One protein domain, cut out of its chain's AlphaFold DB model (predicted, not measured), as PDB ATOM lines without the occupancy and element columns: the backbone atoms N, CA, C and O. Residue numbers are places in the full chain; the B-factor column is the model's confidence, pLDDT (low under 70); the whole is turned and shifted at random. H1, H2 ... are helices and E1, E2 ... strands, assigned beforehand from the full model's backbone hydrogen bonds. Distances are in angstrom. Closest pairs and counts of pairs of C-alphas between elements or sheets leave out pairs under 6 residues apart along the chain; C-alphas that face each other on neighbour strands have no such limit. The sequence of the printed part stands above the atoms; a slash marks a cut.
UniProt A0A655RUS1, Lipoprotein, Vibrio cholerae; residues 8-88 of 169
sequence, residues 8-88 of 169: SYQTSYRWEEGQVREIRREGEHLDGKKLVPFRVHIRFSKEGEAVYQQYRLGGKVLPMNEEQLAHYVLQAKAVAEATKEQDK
ATOM      1  N   SER A   8     105.800 143.395 135.707       84.38
ATOM      2  CA  SER A   8     104.995 143.729 134.525       84.38
ATOM      3  C   SER A   8     105.591 143.062 133.291       84.38
ATOM      4  O   SER A   8     106.804 143.060 133.111       84.38
ATOM      5  N   TYR A   9     104.771 142.441 132.444       88.44
ATOM      6  CA  TYR A   9     105.268 141.810 131.222       88.44
ATOM      7  C   TYR A   9     104.226 141.800 130.110       88.44
ATOM      8  O   TYR A   9     103.019 141.793 130.350       88.44
ATOM      9  N   GLN A  10     104.720 141.730 128.880       89.38
ATOM     10  CA  GLN A  10     103.942 141.465 127.679       89.38
ATOM     11  C   GLN A  10     104.323 140.092 127.132       89.38
ATOM     12  O   GLN A  10     105.477 139.678 127.233       89.38
ATOM     13  N   THR A  11     103.349 139.375 126.567       91.88
ATOM     14  CA  THR A  11     103.601 138.113 125.860       91.88
ATOM     15  C   THR A  11     103.056 138.188 124.445       91.88
ATOM     16  O   THR A  11     101.892 138.533 124.264       91.88
ATOM     17  N   SER A  12     103.878 137.802 123.478       93.31
ATOM     18  CA  SER A  12     103.510 137.636 122.078       93.31
ATOM     19  C   SER A  12     103.609 136.162 121.693       93.31
ATOM     20  O   SER A  12     104.545 135.458 122.092       93.31
ATOM     21  N   TYR A  13     102.641 135.700 120.906       93.38
ATOM     22  CA  TYR A  13     102.537 134.319 120.450       93.38
ATOM     23  C   TYR A  13     102.497 134.280 118.924       93.38
ATOM     24  O   TYR A  13     101.753 135.047 118.316       93.38
ATOM     25  N   ARG A  14     103.243 133.357 118.309       94.12
ATOM     26  CA  ARG A  14     103.086 133.012 116.888       94.12
ATOM     27  C   ARG A  14     102.406 131.659 116.783       94.12
ATOM     28  O   ARG A  14     102.875 130.691 117.388       94.12
ATOM     29  N   TRP A  15     101.326 131.599 116.017       92.31
ATOM     30  CA  TRP A  15     100.543 130.389 115.798       92.31
ATOM     31  C   TRP A  15     100.650 129.945 114.343       92.31
ATOM     32  O   TRP A  15     100.654 130.772 113.438       92.31
ATOM     33  N   GLU A  16     100.708 128.639 114.121       91.62
ATOM     34  CA  GLU A  16     100.687 128.029 112.792       91.62
ATOM     35  C   GLU A  16      99.914 126.713 112.892       91.62
ATOM     36  O   GLU A  16     100.158 125.928 113.807       91.62
ATOM     37  N   GLU A  17      98.950 126.488 111.995       88.38
ATOM     38  CA  GLU A  17      98.132 125.260 111.970       88.38
ATOM     39  C   GLU A  17      97.485 124.918 113.335       88.38
ATOM     40  O   GLU A  17      97.364 123.760 113.730       88.38
ATOM     41  N   GLY A  18      97.078 125.943 114.093       87.31
ATOM     42  CA  GLY A  18      96.449 125.781 115.411       87.31
ATOM     43  C   GLY A  18      97.412 125.425 116.551       87.31
ATOM     44  O   GLY A  18      96.962 125.171 117.669       87.31
ATOM     45  N   GLN A  19      98.723 125.432 116.303       91.00
ATOM     46  CA  GLN A  19      99.762 125.171 117.297       91.00
ATOM     47  C   GLN A  19     100.615 126.413 117.555       91.00
ATOM     48  O   GLN A  19     100.869 127.210 116.653       91.00
ATOM     49  N   VAL A  20     101.086 126.572 118.794       94.31
ATOM     50  CA  VAL A  20     102.029 127.641 119.138       94.31
ATOM     51  C   VAL A  20     103.417 127.286 118.601       94.31
ATOM     52  O   VAL A  20     103.971 126.236 118.919       94.31
ATOM     53  N   ARG A  21     103.978 128.160 117.766       95.62
ATOM     54  CA  ARG A  21     105.323 128.026 117.180       95.62
ATOM     55  C   ARG A  21     106.358 128.875 117.885       95.62
ATOM     56  O   ARG A  21     107.542 128.543 117.861       95.62
ATOM     57  N   GLU A  22     105.927 129.970 118.494       96.69
ATOM     58  CA  GLU A  22     106.827 130.901 119.153       96.69
ATOM     59  C   GLU A  22     106.144 131.604 120.314       96.69
ATOM     60  O   GLU A  22     104.984 132.003 120.216       96.69
ATOM     61  N   ILE A  23     106.890 131.760 121.402       95.94
ATOM     62  CA  ILE A  23     106.488 132.517 122.583       95.94
ATOM     63  C   ILE A  23     107.607 133.503 122.879       95.94
ATOM     64  O   ILE A  23     108.748 133.090 123.103       95.94
ATOM     65  N   ARG A  24     107.284 134.796 122.904       95.75
ATOM     66  CA  ARG A  24     108.168 135.843 123.422       95.75
ATOM     67  C   ARG A  24     107.484 136.529 124.586       95.75
ATOM     68  O   ARG A  24     106.366 137.005 124.441       95.75
ATOM     69  N   ARG A  25     108.140 136.564 125.740       94.31
ATOM     70  CA  ARG A  25     107.681 137.302 126.914       94.31
ATOM     71  C   ARG A  25     108.789 138.212 127.390       94.31
ATOM     72  O   ARG A  25     109.912 137.753 127.575       94.31
ATOM     73  N   GLU A  26     108.475 139.476 127.606       94.31
ATOM     74  CA  GLU A  26     109.454 140.459 128.057       94.31
ATOM     75  C   GLU A  26     108.825 141.467 129.006       94.31
ATOM     76  O   GLU A  26     107.631 141.760 128.926       94.31
ATOM     77  N   GLY A  27     109.644 141.963 129.928       92.94
ATOM     78  CA  GLY A  27     109.246 142.966 130.900       92.94
ATOM     79  C   GLY A  27     110.144 142.948 132.126       92.94
ATOM     80  O   GLY A  27     111.344 142.674 132.044       92.94
ATOM     81  N   GLU A  28     109.546 143.219 133.271       92.00
ATOM     82  CA  GLU A  28     110.191 143.263 134.568       92.00
ATOM     83  C   GLU A  28     109.662 142.149 135.465       92.00
ATOM     84  O   GLU A  28     108.459 141.893 135.544       92.00
ATOM     85  N   HIS A  29     110.580 141.498 136.169       88.31
ATOM     86  CA  HIS A  29     110.268 140.496 137.175       88.31
ATOM     87  C   HIS A  29     110.740 140.987 138.537       88.31
ATOM     88  O   HIS A  29     111.832 141.553 138.652       88.31
ATOM     89  N   LEU A  30     109.932 140.772 139.569       85.75
ATOM     90  CA  LEU A  30     110.328 141.078 140.935       85.75
ATOM     91  C   LEU A  30     111.272 139.985 141.458       85.75
ATOM     92  O   LEU A  30     110.845 138.876 141.759       85.75
ATOM     93  N   ASP A  31     112.558 140.310 141.585       82.56
ATOM     94  CA  ASP A  31     113.574 139.454 142.200       82.56
ATOM     95  C   ASP A  31     113.927 140.004 143.593       82.56
ATOM     96  O   ASP A  31     114.600 141.032 143.756       82.56
ATOM     97  N   GLY A  32     113.376 139.365 144.627       83.69
ATOM     98  CA  GLY A  32     113.436 139.853 146.002       83.69
ATOM     99  C   GLY A  32     112.701 141.187 146.173       83.69
ATOM    100  O   GLY A  32     111.478 141.223 146.233       83.69
ATOM    101  N   LYS A  33     113.449 142.291 146.290       83.75
ATOM    102  CA  LYS A  33     112.905 143.662 146.421       83.75
ATOM    103  C   LYS A  33     113.176 144.540 145.197       83.75
ATOM    104  O   LYS A  33     112.977 145.751 145.264       83.75
ATOM    105  N   LYS A  34     113.704 143.968 144.111       87.31
ATOM    106  CA  LYS A  34     114.147 144.729 142.944       87.31
ATOM    107  C   LYS A  34     113.470 144.217 141.681       87.31
ATOM    108  O   LYS A  34     113.442 143.019 141.434       87.31
ATOM    109  N   LEU A  35     112.991 145.146 140.859       90.88
ATOM    110  CA  LEU A  35     112.579 144.846 139.495       90.88
ATOM    111  C   LEU A  35     113.822 144.641 138.629       90.88
ATOM    112  O   LEU A  35     114.726 145.484 138.590       90.88
ATOM    113  N   VAL A  36     113.894 143.485 137.979       92.94
ATOM    114  CA  VAL A  36     114.976 143.131 137.064       92.94
ATOM    115  C   VAL A  36     114.412 142.812 135.681       92.94
ATOM    116  O   VAL A  36     113.342 142.207 135.588       92.94
ATOM    117  N   PRO A  37     115.129 143.164 134.597       94.44
ATOM    118  CA  PRO A  37     114.709 142.796 133.253       94.44
ATOM    119  C   PRO A  37     114.585 141.282 133.110       94.44
ATOM    120  O   PRO A  37     115.480 140.523 133.503       94.44
ATOM    121  N   PHE A  38     113.487 140.858 132.508       93.56
ATOM    122  CA  PHE A  38     113.125 139.472 132.296       93.56
ATOM    123  C   PHE A  38     112.756 139.260 130.829       93.56
ATOM    124  O   PHE A  38     112.015 140.048 130.242       93.56
ATOM    125  N   ARG A  39     113.278 138.185 130.233       95.38
ATOM    126  CA  ARG A  39     112.924 137.773 128.873       95.38
ATOM    127  C   ARG A  39     112.846 136.259 128.768       95.38
ATOM    128  O   ARG A  39     113.770 135.557 129.175       95.38
ATOM    129  N   VAL A  40     111.789 135.771 128.137       95.75
ATOM    130  CA  VAL A  40     111.646 134.389 127.685       95.75
ATOM    131  C   VAL A  40     111.400 134.372 126.188       95.75
ATOM    132  O   VAL A  40     110.573 135.121 125.679       95.75
ATOM    133  N   HIS A  41     112.123 133.508 125.483       96.75
ATOM    134  CA  HIS A  41     111.928 133.258 124.062       96.75
ATOM    135  C   HIS A  41     112.019 131.762 123.794       96.75
ATOM    136  O   HIS A  41     113.056 131.147 124.041       96.75
ATOM    137  N   ILE A  42     110.922 131.184 123.314       97.00
ATOM    138  CA  ILE A  42     110.800 129.756 123.024       97.00
ATOM    139  C   ILE A  42     110.324 129.601 121.582       97.00
ATOM    140  O   ILE A  42     109.395 130.297 121.170       97.00
ATOM    141  N   ARG A  43     110.944 128.696 120.820       96.88
ATOM    142  CA  ARG A  43     110.469 128.281 119.491       96.88
ATOM    143  C   ARG A  43     110.263 126.777 119.467       96.88
ATOM    144  O   ARG A  43     111.098 126.037 119.986       96.88
ATOM    145  N   PHE A  44     109.187 126.355 118.820       96.06
ATOM    146  CA  PHE A  44     108.798 124.955 118.708       96.06
ATOM    147  C   PHE A  44     108.933 124.449 117.268       96.06
ATOM    148  O   PHE A  44     108.742 125.211 116.316       96.06
ATOM    149  N   SER A  45     109.266 123.166 117.112       94.44
ATOM    150  CA  SER A  45     109.224 122.455 115.831       94.44
ATOM    151  C   SER A  45     107.781 122.251 115.357       94.44
ATOM    152  O   SER A  45     106.822 122.639 116.037       94.44
ATOM    153  N   LYS A  46     107.614 121.605 114.193       91.19
ATOM    154  CA  LYS A  46     106.292 121.202 113.691       91.19
ATOM    155  C   LYS A  46     105.618 120.163 114.588       91.19
ATOM    156  O   LYS A  46     104.403 120.182 114.742       91.19
ATOM    157  N   GLU A  47     106.427 119.329 115.222       91.56
ATOM    158  CA  GLU A  47     106.056 118.249 116.134       91.56
ATOM    159  C   GLU A  47     105.796 118.757 117.565       91.56
ATOM    160  O   GLU A  47     105.288 118.015 118.401       91.56
ATOM    161  N   GLY A  48     106.100 120.032 117.844       88.94
ATOM    162  CA  GLY A  48     105.904 120.660 119.153       88.94
ATOM    163  C   GLY A  48     107.111 120.565 120.090       88.94
ATOM    164  O   GLY A  48     106.997 120.920 121.261       88.94
ATOM    165  N   GLU A  49     108.270 120.125 119.596       92.62
ATOM    166  CA  GLU A  49     109.506 120.056 120.380       92.62
ATOM    167  C   GLU A  49     110.145 121.442 120.513       92.62
ATOM    168  O   GLU A  49     110.195 122.204 119.548       92.62
ATOM    169  N   ALA A  50     110.661 121.792 121.693       94.19
ATOM    170  CA  ALA A  50     111.351 123.066 121.892       94.19
ATOM    171  C   ALA A  50     112.725 123.055 121.193       94.19
ATOM    172  O   ALA A  50     113.705 122.535 121.720       94.19
ATOM    173  N   VAL A  51     112.807 123.657 120.004       95.94
ATOM    174  CA  VAL A  51     114.042 123.742 119.195       95.94
ATOM    175  C   VAL A  51     114.926 124.928 119.576       95.94
ATOM    176  O   VAL A  51     116.096 124.989 119.207       95.94
ATOM    177  N   TYR A  52     114.371 125.894 120.306       95.25
ATOM    178  CA  TYR A  52     115.112 127.015 120.867       95.25
ATOM    179  C   TYR A  52     114.471 127.460 122.177       95.25
ATOM    180  O   TYR A  52     113.253 127.626 122.251       95.25
ATOM    181  N   GLN A  53     115.309 127.713 123.180       95.50
ATOM    182  CA  GLN A  53     114.898 128.254 124.466       95.50
ATOM    183  C   GLN A  53     115.924 129.264 124.975       95.50
ATOM    184  O   GLN A  53     117.129 129.006 125.006       95.50
ATOM    185  N   GLN A  54     115.443 130.419 125.412       95.38
ATOM    186  CA  GLN A  54     116.245 131.398 126.122       95.38
ATOM    187  C   GLN A  54     115.418 131.990 127.251       95.38
ATOM    188  O   GLN A  54     114.408 132.644 127.010       95.38
ATOM    189  N   TYR A  55     115.892 131.797 128.476       95.31
ATOM    190  CA  TYR A  55     115.364 132.455 129.657       95.31
ATOM    191  C   TYR A  55     116.447 133.365 130.235       95.31
ATOM    192  O   TYR A  55     117.534 132.904 130.583       95.31
ATOM    193  N   ARG A  56     116.171 134.671 130.290       95.50
ATOM    194  CA  ARG A  56     117.028 135.678 130.911       95.50
ATOM    195  C   ARG A  56     116.329 136.334 132.091       95.50
ATOM    196  O   ARG A  56     115.207 136.812 131.949       95.50
ATOM    197  N   LEU A  57     117.038 136.432 133.210       93.31
ATOM    198  CA  LEU A  57     116.605 137.151 134.405       93.31
ATOM    199  C   LEU A  57     117.760 138.009 134.924       93.31
ATOM    200  O   LEU A  57     118.844 137.495 135.206       93.31
ATOM    201  N   GLY A  58     117.571 139.328 134.985       91.81
ATOM    202  CA  GLY A  58     118.621 140.262 135.403       91.81
ATOM    203  C   GLY A  58     119.903 140.141 134.570       91.81
ATOM    204  O   GLY A  58     121.006 140.249 135.101       91.81
ATOM    205  N   GLY A  59     119.770 139.830 133.275       89.69
ATOM    206  CA  GLY A  59     120.887 139.610 132.351       89.69
ATOM    207  C   GLY A  59     121.532 138.218 132.408       89.69
ATOM    208  O   GLY A  59     122.302 137.882 131.509       89.69
ATOM    209  N   LYS A  60     121.196 137.378 133.396       93.44
ATOM    210  CA  LYS A  60     121.700 136.000 133.503       93.44
ATOM    211  C   LYS A  60     120.865 135.058 132.649       93.44
ATOM    212  O   LYS A  60     119.642 135.136 132.690       93.44
ATOM    213  N   VAL A  61     121.517 134.157 131.919       94.62
ATOM    214  CA  VAL A  61     120.836 133.074 131.197       94.62
ATOM    215  C   VAL A  61     120.601 131.920 132.165       94.62
ATOM    216  O   VAL A  61     121.546 131.443 132.790       94.62
ATOM    217  N   LEU A  62     119.349 131.494 132.295       92.81
ATOM    218  CA  LEU A  62     118.929 130.412 133.179       92.81
ATOM    219  C   LEU A  62     118.422 129.221 132.353       92.81
ATOM    220  O   LEU A  62     117.829 129.426 131.289       92.81
ATOM    221  N   PRO A  63     118.645 127.978 132.812       91.88
ATOM    222  CA  PRO A  63     118.035 126.817 132.186       91.88
ATOM    223  C   PRO A  63     116.519 126.844 132.397       91.88
ATOM    224  O   PRO A  63     116.032 127.317 133.426       91.88
ATOM    225  N   MET A  64     115.786 126.313 131.422       91.81
ATOM    226  CA  MET A  64     114.352 126.069 131.532       91.81
ATOM    227  C   MET A  64     114.117 124.565 131.585       91.81
ATOM    228  O   MET A  64     114.730 123.828 130.810       91.81
ATOM    229  N   ASN A  65     113.275 124.114 132.511       91.12
ATOM    230  CA  ASN A  65     112.897 122.706 132.610       91.12
ATOM    231  C   ASN A  65     111.618 122.408 131.803       91.12
ATOM    232  O   ASN A  65     110.923 123.313 131.336       91.12
ATOM    233  N   GLU A  66     111.308 121.122 131.640       91.94
ATOM    234  CA  GLU A  66     110.143 120.671 130.867       91.94
ATOM    235  C   GLU A  66     108.814 121.172 131.445       91.94
ATOM    236  O   GLU A  66     107.912 121.538 130.695       91.94
ATOM    237  N   GLU A  67     108.705 121.257 132.771       94.31
ATOM    238  CA  GLU A  67     107.510 121.765 133.449       94.31
ATOM    239  C   GLU A  67     107.251 123.241 133.112       94.31
ATOM    240  O   GLU A  67     106.127 123.624 132.784       94.31
ATOM    241  N   GLN A  68     108.296 124.072 133.118       92.50
ATOM    242  CA  GLN A  68     108.215 125.477 132.727       92.50
ATOM    243  C   GLN A  68     107.815 125.625 131.257       92.50
ATOM    244  O   GLN A  68     106.937 126.430 130.947       92.50
ATOM    245  N   LEU A  69     108.410 124.835 130.356       93.38
ATOM    246  CA  LEU A  69     108.034 124.823 128.938       93.38
ATOM    247  C   LEU A  69     106.555 124.453 128.758       93.38
ATOM    248  O   LEU A  69     105.815 125.164 128.073       93.38
ATOM    249  N   ALA A  70     106.104 123.385 129.420       94.25
ATOM    250  CA  ALA A  70     104.713 122.947 129.390       94.25
ATOM    251  C   ALA A  70     103.764 124.024 129.934       94.25
ATOM    252  O   ALA A  70     102.691 124.246 129.367       94.25
ATOM    253  N   HIS A  71     104.173 124.746 130.979       95.12
ATOM    254  CA  HIS A  71     103.401 125.848 131.539       95.12
ATOM    255  C   HIS A  71     103.214 126.997 130.537       95.12
ATOM    256  O   HIS A  71     102.097 127.487 130.374       95.12
ATOM    257  N   TYR A  72     104.262 127.392 129.807       94.88
ATOM    258  CA  TYR A  72     104.144 128.414 128.756       94.88
ATOM    259  C   TYR A  72     103.191 127.989 127.634       94.88
ATOM    260  O   TYR A  72     102.365 128.787 127.188       94.88
ATOM    261  N   VAL A  73     103.258 126.726 127.208       94.75
ATOM    262  CA  VAL A  73     102.341 126.181 126.196       94.75
ATOM    263  C   VAL A  73     100.899 126.162 126.710       94.75
ATOM    264  O   VAL A  73      99.978 126.506 125.969       94.75
ATOM    265  N   LEU A  74     100.687 125.795 127.976       95.56
ATOM    266  CA  LEU A  74      99.361 125.797 128.591       95.56
ATOM    267  C   LEU A  74      98.774 127.212 128.660       95.56
ATOM    268  O   LEU A  74      97.616 127.400 128.293       95.56
ATOM    269  N   GLN A  75      99.573 128.206 129.062       94.88
ATOM    270  CA  GLN A  75      99.158 129.612 129.071       94.88
ATOM    271  C   GLN A  75      98.769 130.096 127.667       94.88
ATOM    272  O   GLN A  75      97.723 130.722 127.510       94.88
ATOM    273  N   ALA A  76      99.559 129.759 126.642       93.94
ATOM    274  CA  ALA A  76      99.243 130.102 125.257       93.94
ATOM    275  C   ALA A  76      97.892 129.507 124.821       93.94
ATOM    276  O   ALA A  76      97.043 130.212 124.276       93.94
ATOM    277  N   LYS A  77      97.663 128.217 125.107       94.12
ATOM    278  CA  LYS A  77      96.396 127.534 124.800       94.12
ATOM    279  C   LYS A  77      95.213 128.160 125.533       94.12
ATOM    280  O   LYS A  77      94.177 128.371 124.917       94.12
ATOM    281  N   ALA A  78      95.372 128.482 126.815       94.12
ATOM    282  CA  ALA A  78      94.318 129.108 127.609       94.12
ATOM    283  C   ALA A  78      93.898 130.468 127.032       94.12
ATOM    284  O   ALA A  78      92.705 130.729 126.912       94.12
ATOM    285  N   VAL A  79      94.863 131.297 126.612       91.50
ATOM    286  CA  VAL A  79      94.576 132.574 125.937       91.50
ATOM    287  C   VAL A  79      93.827 132.336 124.625       91.50
ATOM    288  O   VAL A  79      92.794 132.955 124.402       91.50
ATOM    289  N   ALA A  80      94.293 131.406 123.786       91.94
ATOM    290  CA  ALA A  80      93.640 131.112 122.511       91.94
ATOM    291  C   ALA A  80      92.195 130.613 122.682       91.94
ATOM    292  O   ALA A  80      91.310 131.029 121.938       91.94
ATOM    293  N   GLU A  81      91.939 129.736 123.655       93.88
ATOM    294  CA  GLU A  81      90.586 129.243 123.931       93.88
ATOM    295  C   GLU A  81      89.678 130.338 124.503       93.88
ATOM    296  O   GLU A  81      88.538 130.463 124.060       93.88
ATOM    297  N   ALA A  82      90.185 131.182 125.408       91.50
ATOM    298  CA  ALA A  82      89.432 132.323 125.926       91.50
ATOM    299  C   ALA A  82      89.045 133.303 124.808       91.50
ATOM    300  O   ALA A  82      87.882 133.694 124.718       91.50
ATOM    301  N   THR A  83      89.977 133.637 123.908       89.56
ATOM    302  CA  THR A  83      89.702 134.518 122.764       89.56
ATOM    303  C   THR A  83      88.676 133.911 121.808       89.56
ATOM    304  O   THR A  83      87.758 134.607 121.387       89.56
ATOM    305  N   LYS A  84      88.767 132.610 121.494       92.25
ATOM    306  CA  LYS A  84      87.756 131.930 120.663       92.25
ATOM    307  C   LYS A  84      86.375 131.948 121.308       92.25
ATOM    308  O   LYS A  84      85.375 132.065 120.610       92.25
ATOM    309  N   GLU A  85      86.302 131.767 122.621       93.38
ATOM    310  CA  GLU A  85      85.027 131.769 123.334       93.38
ATOM    311  C   GLU A  85      84.406 133.172 123.378       93.38
ATOM    312  O   GLU A  85      83.216 133.327 123.111       93.38
ATOM    313  N   GLN A  86      85.223 134.202 123.608       92.25
ATOM    314  CA  GLN A  86      84.807 135.604 123.510       92.25
ATOM    315  C   GLN A  86      84.304 135.947 122.098       92.25
ATOM    316  O   GLN A  86      83.228 136.531 121.957       92.25
ATOM    317  N   ASP A  87      85.013 135.505 121.057       92.12
ATOM    318  CA  ASP A  87      84.630 135.705 119.653       92.12
ATOM    319  C   ASP A  87      83.308 135.004 119.294       92.12
ATOM    320  O   ASP A  87      82.421 135.620 118.707       92.12
ATOM    321  N   LYS A  88      83.090 133.758 119.741       94.00
ATOM    322  CA  LYS A  88      81.799 133.055 119.564       94.00
ATOM    323  C   LYS A  88      80.638 133.791 120.215       94.00
ATOM    324  O   LYS A  88      79.513 133.756 119.715       94.00
TER     325      LYS A  88
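Overview. This is residues 8 to 88 of the 169 residues of the protein "Lipoprotein" of Vibrio cholerae (UniProt A0A655RUS1). A twisted sheet of five strands, E1 to E5, has one long helix, H1, across one face and its other face bare; residues 81 to 88 of H1 stick out. The strands form a meander, each the antiparallel neighbour of the one before, and H1 follows, giving two layers of mixed class. The 81 printed residues are only just compact, close to loose, with a radius of gyration of the C-alphas of 13.8 A and spans of 42 by 29 by 18 A.

Arrangement. E2, residues 19 to 31, forms hairpins with E1, residues 8 to 16, and E3, residues 34 to 44; N 12 and O 24, and N 25 and O 40, are each 2.8 A apart, within hydrogen-bond range. E4, residues 50 to 57, forms hairpins with E3, N 41 to O 54 2.9 A, and with E5, residues 60 to 62, N 62 to O 55 2.9 A. H1, residues 66 to 88, is on the sheet at a height of 9.7 A, across the strands, at 78 degrees to E1 on the local plane. The closest C-alphas of E2 and H1, Val 20 and Ala 76, are 7.2 A apart. Every O i to N i+4 pair of H1 is within hydrogen-bond range.

Along the chain. E1 begins at C-alpha 8 (104.995, 143.729, 134.525). E2, 31.9 A long, bends by 66 degrees at residue 28. H1, 32.9 A long, ends at C-alpha 88 (81.799, 133.055, 119.564).

Size, cuts and confidence. The C-alphas farthest apart, Lys 33 and Lys 88, are 42.4 A apart. The printed part has no cut, its five links are tight, and no printed residue is under 70 in pLDDT.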